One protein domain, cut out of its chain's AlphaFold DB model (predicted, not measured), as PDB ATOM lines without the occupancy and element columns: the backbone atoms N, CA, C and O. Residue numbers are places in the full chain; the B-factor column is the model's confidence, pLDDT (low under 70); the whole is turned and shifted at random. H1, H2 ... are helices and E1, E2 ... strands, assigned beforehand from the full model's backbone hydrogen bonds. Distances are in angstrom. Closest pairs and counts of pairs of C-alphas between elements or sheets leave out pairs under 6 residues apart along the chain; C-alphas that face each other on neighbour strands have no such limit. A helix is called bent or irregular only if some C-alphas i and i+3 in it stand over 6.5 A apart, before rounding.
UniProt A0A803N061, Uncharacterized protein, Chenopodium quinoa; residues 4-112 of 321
ATOM      1  N   TYR A   4       4.416   0.203  18.341       93.81
ATOM      2  CA  TYR A   4       5.652   0.463  19.066       93.81
ATOM      3  C   TYR A   4       5.488   0.005  20.513       93.81
ATOM      4  O   TYR A   4       4.574   0.452  21.205       93.81
ATOM      5  N   ARG A   5       6.359  -0.898  20.959       93.81
ATOM      6  CA  ARG A   5       6.346  -1.479  22.303       93.81
ATOM      7  C   ARG A   5       7.557  -0.980  23.069       93.81
ATOM      8  O   ARG A   5       8.668  -1.426  22.810       93.81
ATOM      9  N   LEU A   6       7.360  -0.025  23.976       90.50
ATOM     10  CA  LEU A   6       8.489   0.562  24.708       90.50
ATOM     11  C   LEU A   6       9.120  -0.430  25.690       90.50
ATOM     12  O   LEU A   6      10.301  -0.309  25.991       90.50
ATOM     13  N   ASP A   7       8.352  -1.396  26.190       88.19
ATOM     14  CA  ASP A   7       8.820  -2.433  27.113       88.19
ATOM     15  C   ASP A   7       9.767  -3.455  26.465       88.19
ATOM     16  O   ASP A   7      10.555  -4.079  27.172       88.19
ATOM     17  N   GLU A   8       9.751  -3.584  25.135       90.50
ATOM     18  CA  GLU A   8      10.702  -4.424  24.390       90.50
ATOM     19  C   GLU A   8      12.052  -3.718  24.159       90.50
ATOM     20  O   GLU A   8      13.047  -4.376  23.863       90.50
ATOM     21  N   THR A   9      12.101  -2.391  24.328       88.38
ATOM     22  CA  THR A   9      13.272  -1.542  24.054       88.38
ATOM     23  C   THR A   9      13.452  -0.482  25.155       88.38
ATOM     24  O   THR A   9      13.188   0.709  24.932       88.38
ATOM     25  N   PRO A  10      13.853  -0.875  26.379       86.44
ATOM     26  CA  PRO A  10      13.915   0.016  27.542       86.44
ATOM     27  C   PRO A  10      14.920   1.173  27.409       86.44
ATOM     28  O   PRO A  10      14.849   2.151  28.156       86.44
ATOM     29  N   GLU A  11      15.861   1.082  26.477       88.12
ATOM     30  CA  GLU A  11      16.833   2.118  26.127       88.12
ATOM     31  C   GLU A  11      16.267   3.220  25.220       88.12
ATOM     32  O   GLU A  11      16.895   4.273  25.067       88.12
ATOM     33  N   ILE A  12      15.091   3.002  24.622       91.88
ATOM     34  CA  ILE A  12      14.436   3.970  23.745       91.88
ATOM     35  C   ILE A  12      13.579   4.928  24.571       91.88
ATOM     36  O   ILE A  12      12.761   4.532  25.401       91.88
ATOM     37  N   PHE A  13      13.735   6.219  24.286       91.88
ATOM     38  CA  PHE A  13      12.994   7.296  24.921       91.88
ATOM     39  C   PHE A  13      12.012   7.949  23.953       91.88
ATOM     40  O   PHE A  13      12.365   8.359  22.844       91.88
ATOM     41  N   LEU A  14      10.786   8.111  24.428       93.62
ATOM     42  CA  LEU A  14       9.707   8.836  23.787       93.62
ATOM     43  C   LEU A  14       9.768  10.316  24.174       93.62
ATOM     44  O   LEU A  14       9.859  10.646  25.355       93.62
ATOM     45  N   SER A  15       9.678  11.214  23.195       91.50
ATOM     46  CA  SER A  15       9.590  12.664  23.425       91.50
ATOM     47  C   SER A  15       8.501  13.304  22.572       91.50
ATOM     48  O   SER A  15       8.381  12.940  21.403       91.50
ATOM     49  N   GLY A  16       7.770  14.284  23.102       88.62
ATOM     50  CA  GLY A  16       6.803  15.072  22.327       88.62
ATOM     51  C   GLY A  16       7.483  16.131  21.449       88.62
ATOM     52  O   GLY A  16       8.445  16.772  21.881       88.62
ATOM     53  N   VAL A  17       7.003  16.309  20.215       85.94
ATOM     54  CA  VAL A  17       7.480  17.321  19.259       85.94
ATOM     55  C   VAL A  17       6.286  17.922  18.508       85.94
ATOM     56  O   VAL A  17       5.388  17.210  18.070       85.94
ATOM     57  N   VAL A  18       6.294  19.243  18.310       84.00
ATOM     58  CA  VAL A  18       5.311  19.932  17.459       84.00
ATOM     59  C   VAL A  18       5.951  20.200  16.100       84.00
ATOM     60  O   VAL A  18       6.949  20.914  16.020       84.00
ATOM     61  N   LYS A  19       5.396  19.628  15.028       84.12
ATOM     62  CA  LYS A  19       5.862  19.842  13.649       84.12
ATOM     63  C   LYS A  19       4.682  20.290  12.796       84.12
ATOM     64  O   LYS A  19       3.682  19.587  12.730       84.12
ATOM     65  N   GLU A  20       4.788  21.468  12.178       86.38
ATOM     66  CA  GLU A  20       3.756  22.010  11.269       86.38
ATOM     67  C   GLU A  20       2.345  22.056  11.897       86.38
ATOM     68  O   GLU A  20       1.339  21.780  11.250       86.38
ATOM     69  N   GLY A  21       2.262  22.368  13.196       82.50
ATOM     70  CA  GLY A  21       0.997  22.422  13.940       82.50
ATOM     71  C   GLY A  21       0.422  21.060  14.347       82.50
ATOM     72  O   GLY A  21      -0.608  21.022  15.013       82.50
ATOM     73  N   SER A  22       1.088  19.954  13.999       82.62
ATOM     74  CA  SER A  22       0.705  18.599  14.401       82.62
ATOM     75  C   SER A  22       1.569  18.081  15.550       82.62
ATOM     76  O   SER A  22       2.780  18.323  15.608       82.62
ATOM     77  N   TYR A  23       0.934  17.342  16.459       83.00
ATOM     78  CA  TYR A  23       1.576  16.667  17.582       83.00
ATOM     79  C   TYR A  23       2.131  15.319  17.134       83.00
ATOM     80  O   TYR A  23       1.370  14.402  16.827       83.00
ATOM     81  N   ILE A  24       3.456  15.204  17.097       89.31
ATOM     82  CA  ILE A  24       4.158  13.961  16.777       89.31
ATOM     83  C   ILE A  24       5.021  13.541  17.961       89.31
ATOM     84  O   ILE A  24       5.496  14.363  18.748       89.31
ATOM     85  N   PHE A  25       5.244  12.244  18.094       91.25
ATOM     86  CA  PHE A  25       6.136  11.703  19.107       91.25
ATOM     87  C   PHE A  25       7.402  11.213  18.434       91.25
ATOM     88  O   PHE A  25       7.370  10.746  17.305       91.25
ATOM     89  N   ARG A  26       8.534  11.310  19.115       92.06
ATOM     90  CA  ARG A  26       9.813  10.859  18.577       92.06
ATOM     91  C   ARG A  26      10.412   9.795  19.467       92.06
ATOM     92  O   ARG A  26      10.523  10.014  20.674       92.06
ATOM     93  N   LEU A  27      10.845   8.699  18.853       92.19
ATOM     94  CA  LEU A  27      11.706   7.716  19.493       92.19
ATOM     95  C   LEU A  27      13.165   8.127  19.319       92.19
ATOM     96  O   LEU A  27      13.639   8.362  18.202       92.19
ATOM     97  N   ASN A  28      13.869   8.223  20.440       89.81
ATOM     98  CA  ASN A  28      15.265   8.624  20.496       89.81
ATOM     99  C   ASN A  28      16.050   7.645  21.366       89.81
ATOM    100  O   ASN A  28      15.578   7.235  22.423       89.81
ATOM    101  N   ILE A  29      17.285   7.360  20.974       88.69
ATOM    102  CA  ILE A  29      18.297   6.800  21.870       88.69
ATOM    103  C   ILE A  29      19.076   7.982  22.436       88.69
ATOM    104  O   ILE A  29      19.595   8.800  21.671       88.69
ATOM    105  N   ILE A  30      19.136   8.105  23.763       83.69
ATOM    106  CA  ILE A  30      19.765   9.271  24.392       83.69
ATOM    107  C   ILE A  30      21.268   9.281  24.151       83.69
ATOM    108  O   ILE A  30      21.776  10.332  23.818       83.69
ATOM    109  N   GLU A  31      21.975   8.159  24.172       81.56
ATOM    110  CA  GLU A  31      23.404   8.111  23.828       81.56
ATOM    111  C   GLU A  31      23.592   7.077  22.709       81.56
ATOM    112  O   GLU A  31      23.363   5.895  22.965       81.56
ATOM    113  N   PRO A  32      23.919   7.472  21.454       79.69
ATOM    114  CA  PRO A  32      24.550   8.730  21.019       79.69
ATOM    115  C   PRO A  32      23.588   9.764  20.374       79.69
ATOM    116  O   PRO A  32      23.843  10.247  19.274       79.69
ATOM    117  N   HIS A  33      22.473  10.123  21.018       81.38
ATOM    118  CA  HIS A  33      21.469  11.082  20.502       81.38
ATOM    119  C   HIS A  33      20.892  10.722  19.123       81.38
ATOM    120  O   HIS A  33      20.676  11.584  18.268       81.38
ATOM    121  N   THR A  34      20.633   9.436  18.895       88.25
ATOM    122  CA  THR A  34      20.111   8.965  17.609       88.25
ATOM    123  C   THR A  34      18.592   9.074  17.576       88.25
ATOM    124  O   THR A  34      17.891   8.464  18.383       88.25
ATOM    125  N   HIS A  35      18.079   9.844  16.620       90.94
ATOM    126  CA  HIS A  35      16.668   9.817  16.256       90.94
ATOM    127  C   HIS A  35      16.381   8.534  15.472       90.94
ATOM    128  O   HIS A  35      17.002   8.300  14.439       90.94
ATOM    129  N   LEU A  36      15.445   7.721  15.964       91.44
ATOM    130  CA  LEU A  36      15.053   6.476  15.303       91.44
ATOM    131  C   LEU A  36      13.927   6.706  14.293       91.44
ATOM    132  O   LEU A  36      14.111   6.514  13.096       91.44
ATOM    133  N   CYS A  37      12.763   7.138  14.776       93.06
ATOM    134  CA  CYS A  37      11.607   7.448  13.941       93.06
ATOM    135  C   CYS A  37      10.645   8.411  14.643       93.06
ATOM    136  O   CYS A  37      10.707   8.608  15.864       93.06
ATOM    137  N   ASP A  38       9.803   9.061  13.840       93.75
ATOM    138  CA  ASP A  38       8.661   9.835  14.312       93.75
ATOM    139  C   ASP A  38       7.432   8.902  14.322       93.75
ATOM    140  O   ASP A  38       7.227   8.119  13.394       93.75
ATOM    141  N   ILE A  39       6.636   8.981  15.383       90.50
ATOM    142  CA  ILE A  39       5.402   8.236  15.613       90.50
ATOM    143  C   ILE A  39       4.236   9.218  15.552       90.50
ATOM    144  O   ILE A  39       4.187  10.203  16.297       90.50
ATOM    145  N   ASP A  40       3.260   8.900  14.709       89.62
ATOM    146  CA  ASP A  40       1.969   9.575  14.688       89.62
ATOM    147  C   ASP A  40       0.989   8.744  15.520       89.62
ATOM    148  O   ASP A  40       0.435   7.765  15.025       89.62
ATOM    149  N   LEU A  41       0.763   9.107  16.790       86.00
ATOM    150  CA  LEU A  41      -0.149   8.344  17.656       86.00
ATOM    151  C   LEU A  41      -1.609   8.377  17.181       86.00
ATOM    152  O   LEU A  41      -2.419   7.664  17.751       86.00
ATOM    153  N   TRP A  42      -1.980   9.147  16.152       85.25
ATOM    154  CA  TRP A  42      -3.298   9.020  15.516       85.25
ATOM    155  C   TRP A  42      -3.358   7.875  14.500       85.25
ATOM    156  O   TRP A  42      -4.443   7.420  14.141       85.25
ATOM    157  N   LYS A  43      -2.200   7.411  14.020       89.94
ATOM    158  CA  LYS A  43      -2.064   6.369  12.989       89.94
ATOM    159  C   LYS A  43      -1.284   5.146  13.442       89.94
ATOM    160  O   LYS A  43      -1.284   4.153  12.718       89.94
ATOM    161  N   ASP A  44      -0.624   5.223  14.589       93.19
ATOM    162  CA  ASP A  44       0.242   4.202  15.156       93.19
ATOM    163  C   ASP A  44      -0.154   3.902  16.605       93.19
ATOM    164  O   ASP A  44      -0.719   4.743  17.303       93.19
ATOM    165  N   ARG A  45       0.160   2.690  17.070       93.25
ATOM    166  CA  ARG A  45      -0.120   2.238  18.437       93.25
ATOM    167  C   ARG A  45       1.127   2.314  19.299       93.25
ATOM    168  O   ARG A  45       2.187   1.844  18.886       93.25
ATOM    169  N   LEU A  46       0.978   2.830  20.514       93.44
ATOM    170  CA  LEU A  46       2.012   2.817  21.544       93.44
ATOM    171  C   LEU A  46       1.583   1.884  22.672       93.44
ATOM    172  O   LEU A  46       0.531   2.088  23.273       93.44
ATOM    173  N   ILE A  47       2.399   0.874  22.949       92.94
ATOM    174  CA  ILE A  47       2.190  -0.099  24.017       92.94
ATOM    175  C   ILE A  47       3.306   0.070  25.050       92.94
ATOM    176  O   ILE A  47       4.486   0.137  24.698       92.94
ATOM    177  N   VAL A  48       2.924   0.129  26.323       91.50
ATOM    178  CA  VAL A  48       3.841   0.151  27.468       91.50
ATOM    179  C   VAL A  48       3.400  -0.941  28.434       91.50
ATOM    180  O   VAL A  48       2.244  -0.959  28.852       91.50
ATOM    181  N   TYR A  49       4.292  -1.884  28.751       88.94
ATOM    182  CA  TYR A  49       3.996  -3.058  29.589       88.94
ATOM    183  C   TYR A  49       2.694  -3.775  29.188       88.94
ATOM    184  O   TYR A  49       1.807  -4.020  30.008       88.94
ATOM    185  N   GLY A  50       2.535  -4.047  27.891       90.38
ATOM    186  CA  GLY A  50       1.346  -4.710  27.345       90.38
ATOM    187  C   GLY A  50       0.049  -3.886  27.351       90.38
ATOM    188  O   GLY A  50      -0.976  -4.395  26.902       90.38
ATOM    189  N   THR A  51       0.068  -2.630  27.813       91.44
ATOM    190  CA  THR A  51      -1.095  -1.729  27.781       91.44
ATOM    191  C   THR A  51      -0.974  -0.739  26.622       91.44
ATOM    192  O   THR A  51       0.016  -0.014  26.534       91.44
ATOM    193  N   GLU A  52      -1.969  -0.701  25.733       95.06
ATOM    194  CA  GLU A  52      -2.059   0.295  24.655       95.06
ATOM    195  C   GLU A  52      -2.509   1.655  25.210       95.06
ATOM    196  O   GLU A  52      -3.487   1.728  25.953       95.06
ATOM    197  N   ILE A  53      -1.812   2.735  24.837       93.56
ATOM    198  CA  ILE A  53      -2.220   4.102  25.181       93.56
ATOM    199  C   ILE A  53      -3.408   4.505  24.302       93.56
ATOM    200  O   ILE A  53      -3.266   4.765  23.100       93.56
ATOM    201  N   ASP A  54      -4.584   4.547  24.924       91.88
ATOM    202  CA  ASP A  54      -5.840   4.878  24.257       91.88
ATOM    203  C   ASP A  54      -5.923   6.348  23.810       91.88
ATOM    204  O   ASP A  54      -5.157   7.210  24.250       91.88
ATOM    205  N   ASP A  55      -6.886   6.640  22.930       88.75
ATOM    206  CA  ASP A  55      -7.114   7.979  22.377       88.75
ATOM    207  C   ASP A  55      -7.287   9.045  23.473       88.75
ATOM    208  O   ASP A  55      -6.788  10.163  23.336       88.75
ATOM    209  N   SER A  56      -7.941   8.687  24.586       90.00
ATOM    210  CA  SER A  56      -8.228   9.597  25.700       90.00
ATOM    211  C   SER A  56      -6.969  10.021  26.463       90.00
ATOM    212  O   SER A  56      -6.890  11.140  26.971       90.00
ATOM    213  N   ASN A  57      -5.953   9.156  26.502       91.88
ATOM    214  CA  ASN A  57      -4.691   9.406  27.186       91.88
ATOM    215  C   ASN A  57      -3.604   9.979  26.270       91.88
ATOM    216  O   ASN A  57      -2.614  10.504  26.784       91.88
ATOM    217  N   ARG A  58      -3.762   9.940  24.939       88.81
ATOM    218  CA  ARG A  58      -2.761  10.460  23.983       88.81
ATOM    219  C   ARG A  58      -2.499  11.950  24.142       88.81
ATOM    220  O   ARG A  58      -1.341  12.358  24.198       88.81
ATOM    221  N   GLU A  59      -3.552  12.760  24.238       86.69
ATOM    222  CA  GLU A  59      -3.406  14.209  24.415       86.69
ATOM    223  C   GLU A  59      -2.753  14.535  25.763       86.69
ATOM    224  O   GLU A  59      -1.812  15.327  25.832       86.69
ATOM    225  N   LYS A  60      -3.180  13.845  26.825       90.31
ATOM    226  CA  LYS A  60      -2.592  13.969  28.162       90.31
ATOM    227  C   LYS A  60      -1.112  13.580  28.167       90.31
ATOM    228  O   LYS A  60      -0.294  14.275  28.772       90.31
ATOM    229  N   LEU A  61      -0.751  12.490  27.486       90.50
ATOM    230  CA  LEU A  61       0.633  12.038  27.343       90.50
ATOM    231  C   LEU A  61       1.452  13.083  26.592       90.50
ATOM    232  O   LEU A  61       2.514  13.478  27.061       90.50
ATOM    233  N   HIS A  62       0.928  13.590  25.479       86.25
ATOM    234  CA  HIS A  62       1.582  14.635  24.706       86.25
ATOM    235  C   HIS A  62       1.878  15.881  25.555       86.25
ATOM    236  O   HIS A  62       3.021  16.335  25.619       86.25
ATOM    237  N   GLN A  63       0.865  16.396  26.258       85.69
ATOM    238  CA  GLN A  63       1.001  17.548  27.153       85.69
ATOM    239  C   GLN A  63       2.012  17.292  28.281       85.69
ATOM    240  O   GLN A  63       2.716  18.208  28.688       85.69
ATOM    241  N   SER A  64       2.131  16.046  28.747       87.94
ATOM    242  CA  SER A  64       3.077  15.665  29.804       87.94
ATOM    243  C   SER A  64       4.533  15.589  29.325       87.94
ATOM    244  O   SER A  64       5.446  15.665  30.146       87.94
ATOM    245  N   LEU A  65       4.775  15.442  28.015       86.31
ATOM    246  CA  LEU A  65       6.127  15.344  27.441       86.31
ATOM    247  C   LEU A  65       6.686  16.682  26.929       86.31
ATOM    248  O   LEU A  65       7.874  16.772  26.602       86.31
ATOM    249  N   ILE A  66       5.862  17.729  26.874       82.06
ATOM    250  CA  ILE A  66       6.277  19.076  26.472       82.06
ATOM    251  C   ILE A  66       6.363  19.971  27.704       82.06
ATOM    252  O   ILE A  66       5.368  20.198  28.380       82.06
ATOM    253  N   LEU A  67       7.543  20.539  27.968       72.94
ATOM    254  CA  LEU A  67       7.713  21.477  29.082       72.94
ATOM    255  C   LEU A  67       7.203  22.870  28.690       72.94
ATOM    256  O   LEU A  67       6.348  23.416  29.381       72.94
ATOM    257  N   ARG A  68       7.702  23.421  27.568       75.81
ATOM    258  CA  ARG A  68       7.167  24.566  26.790       75.81
ATOM    259  C   ARG A  68       7.755  24.508  25.373       75.81
ATOM    260  O   ARG A  68       8.904  24.084  25.244       75.81
ATOM    261  N   GLN A  69       7.015  24.965  24.353       66.69
ATOM    262  CA  GLN A  69       7.379  24.836  22.924       66.69
ATOM    263  C   GLN A  69       8.815  25.292  22.593       66.69
ATOM    264  O   GLN A  69       9.473  24.631  21.794       66.69
ATOM    265  N   ASP A  70       9.335  26.307  23.292       69.69
ATOM    266  CA  ASP A  70      10.665  26.878  23.024       69.69
ATOM    267  C   ASP A  70      11.690  26.673  24.155       69.69
ATOM    268  O   ASP A  70      12.814  27.164  24.076       69.69
ATOM    269  N   VAL A  71      11.326  25.974  25.238       72.88
ATOM    270  CA  VAL A  71      12.182  25.865  26.440       72.88
ATOM    271  C   VAL A  71      12.819  24.493  26.549       72.88
ATOM    272  O   VAL A  71      13.997  24.390  26.886       72.88
ATOM    273  N   GLY A  72      12.070  23.433  26.247       79.88
ATOM    274  CA  GLY A  72      12.595  22.084  26.339       79.88
ATOM    275  C   GLY A  72      11.562  20.977  26.206       79.88
ATOM    276  O   GLY A  72      10.353  21.208  26.268       79.88
ATOM    277  N   LYS A  73      12.063  19.752  26.053       83.19
ATOM    278  CA  LYS A  73      11.261  18.528  25.943       83.19
ATOM    279  C   LYS A  73      11.660  17.506  27.002       83.19
ATOM    280  O   LYS A  73      12.830  17.427  27.382       83.19
ATOM    281  N   LEU A  74      10.681  16.728  27.453       87.50
ATOM    282  CA  LEU A  74      10.880  15.583  28.330       87.50
ATOM    283  C   LEU A  74      10.957  14.312  27.476       87.50
ATOM    284  O   LEU A  74      10.121  14.072  26.606       87.50
ATOM    285  N   CYS A  75      11.980  13.508  27.730       87.50
ATOM    286  CA  CYS A  75      12.181  12.193  27.146       87.50
ATOM    287  C   CYS A  75      11.936  11.142  28.229       87.50
ATOM    288  O   CYS A  75      12.571  11.209  29.284       87.50
ATOM    289  N   VAL A  76      11.050  10.181  27.965       89.06
ATOM    290  CA  VAL A  76      10.675   9.124  28.919       89.06
ATOM    291  C   VAL A  76      10.817   7.744  28.287       89.06
ATOM    292  O   VAL A  76      10.475   7.575  27.121       89.06
ATOM    293  N   ASN A  77      11.309   6.750  29.023       89.94
ATOM    294  CA  ASN A  77      11.314   5.349  28.571       89.94
ATOM    295  C   ASN A  77      10.238   4.516  29.291       89.94
ATOM    296  O   ASN A  77       9.549   5.019  30.182       89.94
ATOM    297  N   CYS A  78      10.104   3.226  28.954       86.81
ATOM    298  CA  CYS A  78       9.109   2.339  29.578       86.81
ATOM    299  C   CYS A  78       9.251   2.222  31.102       86.81
ATOM    300  O   CYS A  78       8.253   2.084  31.795       86.81
ATOM    301  N   ASN A  79      10.469   2.347  31.635       85.50
ATOM    302  CA  ASN A  79      10.737   2.275  33.075       85.50
ATOM    303  C   ASN A  79      10.405   3.587  33.808       85.50
ATOM    304  O   ASN A  79      10.612   3.695  35.014       85.50
ATOM    305  N   GLY A  80       9.939   4.602  33.079       83.75
ATOM    306  CA  GLY A  80       9.636   5.923  33.612       83.75
ATOM    307  C   GLY A  80      10.878   6.781  33.862       83.75
ATOM    308  O   GLY A  80      10.786   7.804  34.531       83.75
ATOM    309  N   ALA A  81      12.053   6.408  33.351       84.94
ATOM    310  CA  ALA A  81      13.245   7.239  33.467       84.94
ATOM    311  C   ALA A  81      13.083   8.517  32.634       84.94
ATOM    312  O   ALA A  81      12.717   8.451  31.461       84.94
ATOM    313  N   CYS A  82      13.396   9.664  33.235       84.44
ATOM    314  CA  CYS A  82      13.179  10.986  32.655       84.44
ATOM    315  C   CYS A  82      14.484  11.706  32.309       84.44
ATOM    316  O   CYS A  82      15.384  11.839  33.144       84.44
ATOM    317  N   TYR A  83      14.532  12.289  31.112       82.00
ATOM    318  CA  TYR A  83      15.574  13.229  30.697       82.00
ATOM    319  C   TYR A  83      14.943  14.518  30.183       82.00
ATOM    320  O   TYR A  83      14.054  14.478  29.336       82.00
ATOM    321  N   ILE A  84      15.419  15.665  30.666       81.44
ATOM    322  CA  ILE A  84      14.993  16.977  30.167       81.44
ATOM    323  C   ILE A  84      16.042  17.515  29.196       81.44
ATOM    324  O   ILE A  84      17.229  17.550  29.510       81.44
ATOM    325  N   PHE A  85      15.583  17.974  28.036       76.88
ATOM    326  CA  PHE A  85      16.395  18.634  27.018       76.88
ATOM    327  C   PHE A  85      15.978  20.101  26.938       76.88
ATOM    328  O   PHE A  85      14.850  20.364  26.530       76.88
ATOM    329  N   LEU A  86      16.858  21.038  27.303       78.19
ATOM    330  CA  LEU A  86      16.619  22.484  27.166       78.19
ATOM    331  C   LEU A  86      17.172  22.995  25.824       78.19
ATOM    332  O   LEU A  86      18.269  22.606  25.430       78.19
ATOM    333  N   ILE A  87      16.410  23.832  25.112       67.69
ATOM    334  CA  ILE A  87      16.693  24.211  23.707       67.69
ATOM    335  C   ILE A  87      17.646  25.426  23.587       67.69
ATOM    336  O   ILE A  87      18.231  25.647  22.525       67.69
ATOM    337  N   ASP A  88      17.896  26.187  24.661       62.28
ATOM    338  CA  ASP A  88      18.691  27.425  24.586       62.28
ATOM    339  C   ASP A  88      20.215  27.195  24.712       62.28
ATOM    340  O   ASP A  88      20.760  27.048  25.804       62.28
ATOM    341  N   LYS A  89      20.877  27.131  23.546       57.34
ATOM    342  CA  LYS A  89      22.315  27.289  23.198       57.34
ATOM    343  C   LYS A  89      23.433  26.619  24.024       57.34
ATOM    344  O   LYS A  89      24.569  26.626  23.559       57.34
ATOM    345  N   PHE A  90      23.163  25.950  25.138       56.47
ATOM    346  CA  PHE A  90      24.115  25.079  25.832       56.47
ATOM    347  C   PHE A  90      23.407  23.785  26.227       56.47
ATOM    348  O   PHE A  90      22.545  23.765  27.103       56.47
ATOM    349  N   VAL A  91      23.745  22.694  25.539       58.47
ATOM    350  CA  VAL A  91      23.088  21.402  25.732       58.47
ATOM    351  C   VAL A  91      23.523  20.804  27.071       58.47
ATOM    352  O   VAL A  91      24.638  20.306  27.202       58.47
ATOM    353  N   TYR A  92      22.649  20.848  28.076       55.91
ATOM    354  CA  TYR A  92      22.839  20.110  29.322       55.91
ATOM    355  C   TYR A  92      22.024  18.819  29.278       55.91
ATOM    356  O   TYR A  92      20.808  18.835  29.451       55.91
ATOM    357  N   TYR A  93      22.708  17.690  29.094       62.94
ATOM    358  CA  TYR A  93      22.154  16.371  29.380       62.94
ATOM    359  C   TYR A  93      22.336  16.116  30.871       62.94
ATOM    360  O   TYR A  93      23.426  15.767  31.320       62.94
ATOM    361  N   ARG A  94      21.295  16.327  31.676       61.75
ATOM    362  CA  ARG A  94      21.279  15.722  33.007       61.75
ATOM    363  C   ARG A  94      20.109  14.755  33.093       61.75
ATOM    364  O   ARG A  94      18.971  15.217  32.982       61.75
ATOM    365  N   PRO A  95      20.351  13.443  33.290       64.12
ATOM    366  CA  PRO A  95      19.295  12.589  33.809       64.12
ATOM    367  C   PRO A  95      18.767  13.252  35.074       64.12
ATOM    368  O   PRO A  95      19.553  13.625  35.954       64.12
ATOM    369  N   ILE A  96      17.451  13.419  35.171       70.06
ATOM    370  CA  ILE A  96      16.879  13.835  36.444       70.06
ATOM    371  C   ILE A  96      16.808  12.586  37.296       70.06
ATOM    372  O   ILE A  96      15.820  11.853  37.307       70.06
ATOM    373  N   GLN A  97      17.908  12.335  37.994       62.25
ATOM    374  CA  GLN A  97      17.927  11.348  39.053       62.25
ATOM    375  C   GLN A  97      16.812  11.729  40.040       62.25
ATOM    376  O   GLN A  97      16.737  12.879  40.474       62.25
ATOM    377  N   ASN A  98      15.939  10.769  40.356       68.81
ATOM    378  CA  ASN A  98      14.785  10.885  41.262       68.81
ATOM    379  C   ASN A  98      13.473  11.451  40.688       68.81
ATOM    380  O   ASN A  98      12.532  11.639  41.456       68.81
ATOM    381  N   VAL A  99      13.353  11.672  39.374       78.31
ATOM    382  CA  VAL A  99      12.034  11.880  38.746       78.31
ATOM    383  C   VAL A  99      11.678  10.649  37.928       78.31
ATOM    384  O   VAL A  99      12.362  10.319  36.963       78.31
ATOM    385  N   ILE A 100      10.599   9.980  38.336       83.25
ATOM    386  CA  ILE A 100      10.024   8.836  37.630       83.25
ATOM    387  C   ILE A 100       8.732   9.305  36.967       83.25
ATOM    388  O   ILE A 100       7.845   9.844  37.626       83.25
ATOM    389  N   PHE A 101       8.640   9.112  35.658       87.75
ATOM    390  CA  PHE A 101       7.408   9.252  34.906       87.75
ATOM    391  C   PHE A 101       6.464   8.110  35.274       87.75
ATOM    392  O   PHE A 101       6.743   6.941  35.005       87.75
ATOM    393  N   ASP A 102       5.350   8.452  35.912       88.69
ATOM    394  CA  ASP A 102       4.356   7.475  36.334       88.69
ATOM    395  C   ASP A 102       3.423   7.108  35.171       88.69
ATOM    396  O   ASP A 102       2.466   7.822  34.856       88.69
ATOM    397  N   TRP A 103       3.697   5.965  34.537       90.31
ATOM    398  CA  TRP A 103       2.875   5.430  33.452       90.31
ATOM    399  C   TRP A 103       1.440   5.074  33.887       90.31
ATOM    400  O   TRP A 103       0.544   5.035  33.040       90.31
ATOM    401  N   SER A 104       1.178   4.873  35.188       87.38
ATOM    402  CA  SER A 104      -0.162   4.522  35.687       87.38
ATOM    403  C   SER A 104      -1.188   5.638  35.473       87.38
ATOM    404  O   SER A 104      -2.374   5.365  35.273       87.38
ATOM    405  N   LEU A 105      -0.730   6.891  35.378       89.88
ATOM    406  CA  LEU A 105      -1.562   8.049  35.039       89.88
ATOM    407  C   LEU A 105      -2.158   7.982  33.623       89.88
ATOM    408  O   LEU A 105      -3.037   8.791  33.310       89.88
ATOM    409  N   PHE A 106      -1.692   7.041  32.798       91.25
ATOM    410  CA  PHE A 106      -2.137   6.786  31.426       91.25
ATOM    411  C   PHE A 106      -2.741   5.380  31.269       91.25
ATOM    412  O   PHE A 106      -2.778   4.837  30.168       91.25
ATOM    413  N   GLY A 107      -3.176   4.763  32.374       87.75
ATOM    414  CA  GLY A 107      -3.834   3.453  32.379       87.75
ATOM    415  C   GLY A 107      -2.889   2.249  32.320       87.75
ATOM    416  O   GLY A 107      -3.357   1.113  32.380       87.75
ATOM    417  N   VAL A 108      -1.572   2.469  32.248       88.88
ATOM    418  CA  VAL A 108      -0.574   1.393  32.171       88.88
ATOM    419  C   VAL A 108      -0.449   0.674  33.512       88.88
ATOM    420  O   VAL A 108      -0.141   1.280  34.540       88.88
ATOM    421  N   LYS A 109      -0.630  -0.650  33.502       83.12
ATOM    422  CA  LYS A 109      -0.385  -1.496  34.677       83.12
ATOM    423  C   LYS A 109       1.093  -1.873  34.744       83.12
ATOM    424  O   LYS A 109       1.533  -2.767  34.031       83.12
ATOM    425  N   VAL A 110       1.851  -1.198  35.606       78.19
ATOM    426  CA  VAL A 110       3.282  -1.477  35.793       78.19
ATOM    427  C   VAL A 110       3.463  -2.803  36.559       78.19
ATOM    428  O   VAL A 110       2.969  -2.917  37.690       78.19
ATOM    429  N   PRO A 111       4.152  -3.812  35.987       67.94
ATOM    430  CA  PRO A 111       4.467  -5.059  36.683       67.94
ATOM    431  C   PRO A 111       5.287  -4.775  37.954       67.94
ATOM    432  O   PRO A 111       6.203  -3.959  37.915       67.94
ATOM    433  N   ASN A 112       4.981  -5.452  39.067       61.09
ATOM    434  CA  ASN A 112       5.566  -5.243  40.410       61.09
ATOM    435  C   ASN A 112       5.110  -3.985  41.174       61.09
ATOM    436  O   ASN A 112       5.803  -3.529  42.088       61.09
TER     437      ASN A 112
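Overview. This is residues 4 to 112 of the 321 residues of an uncharacterized protein of Chenopodium quinoa (UniProt A0A803N061). One strongly twisted sheet forms a wall of two wings, the meanders E1 E2 E3 and E5 E6 E7 E8, joined where E1 meets E6. H1 crosses over one face at E1, while E4 forms a small separate patch with residues 4 to 5 and 51 to 52. The printed part has 109 residues, with eight named strands and two named helices: along the chain, four strands come first, E1 to E4, then H1, then four more strands, E5 to E8, and then H2; the class is mixed, helices and strands, and the sheet is branched, E6 having three neighbours, with each pair of neighbour strands antiparallel. The whole is compact, with a radius of gyration of the C-alphas of 13.2 A and spans of 38 by 33 by 23 A.

Arrangement. Residues 4 to 5 pair in parallel with residues 46 to 47 of E4, residues 45 to 48, which pairs with no named strand. E1, residues 12 to 19, bends by 52 degrees at Gly 16. It forms a hairpin with E2, residues 22 to 29, with N 15 and O 26 2.9 A apart. E2 forms a hairpin with E3, residues 34 to 39; N 27 and O 37 are 3.0 A apart. H1, residues 55 to 65, is on the sheet at a height of 9.5 A, over E1 and only just over E2, with 3 C-alphas falling on it. H1 runs across the strands, at 89 degrees to E1 on the local plane. The closest C-alphas of H1 and E1 are those of Leu 65 and Gly 16, 5.2 A apart. E5, residues 66 to 68, forms a hairpin with E6, residues 72 to 76; N 67 and O 72 are 3.4 A apart. E1 and E5 lie on one side of E6; N 14 and O 76 are 2.8 A apart. On the other side is E7, residues 81 to 86, with N 75 and O 83 2.8 A apart. E7 forms a hairpin with E8, residues 94 to 100; N 96 and O 82 are 3.3 A apart. H2, residues 103 to 106, is not on the sheet; it only just touches H1, with 3 pairs of C-alphas within 8 A, the closest those of Phe 106 and Asn 57, 5.6 A apart. In H1, 5 of 7 O i to N i+4 pairs are within hydrogen-bond range; H2 is too short for such a pair.

Along the chain. E1 begins at C-alpha 12, (14.436, 3.970, 23.745), and spans 20.7 A; E2 spans 22.5 A and E3 14.9 A. H1 begins at C-alpha 55, (-7.114, 7.979, 22.377), and spans 16.0 A; it is only just irregular, C-alphas 56 and 59 being 6.8 A apart. E6 spans 13.4 A, E7 16.8 A and E8 14.0 A. H2 ends at C-alpha 106, (-2.137, 6.786, 31.426).

Size, cuts and confidence. The two C-alphas farthest apart, those of Lys 89 and Asn 112, are 40.4 A apart. The printed part has no cut, and no link between named elements is long. Mean pLDDT of the printed part is 83.8; residues 69 to 70, 87 to 95, 97 to 98 and 111 to 112 are under 70.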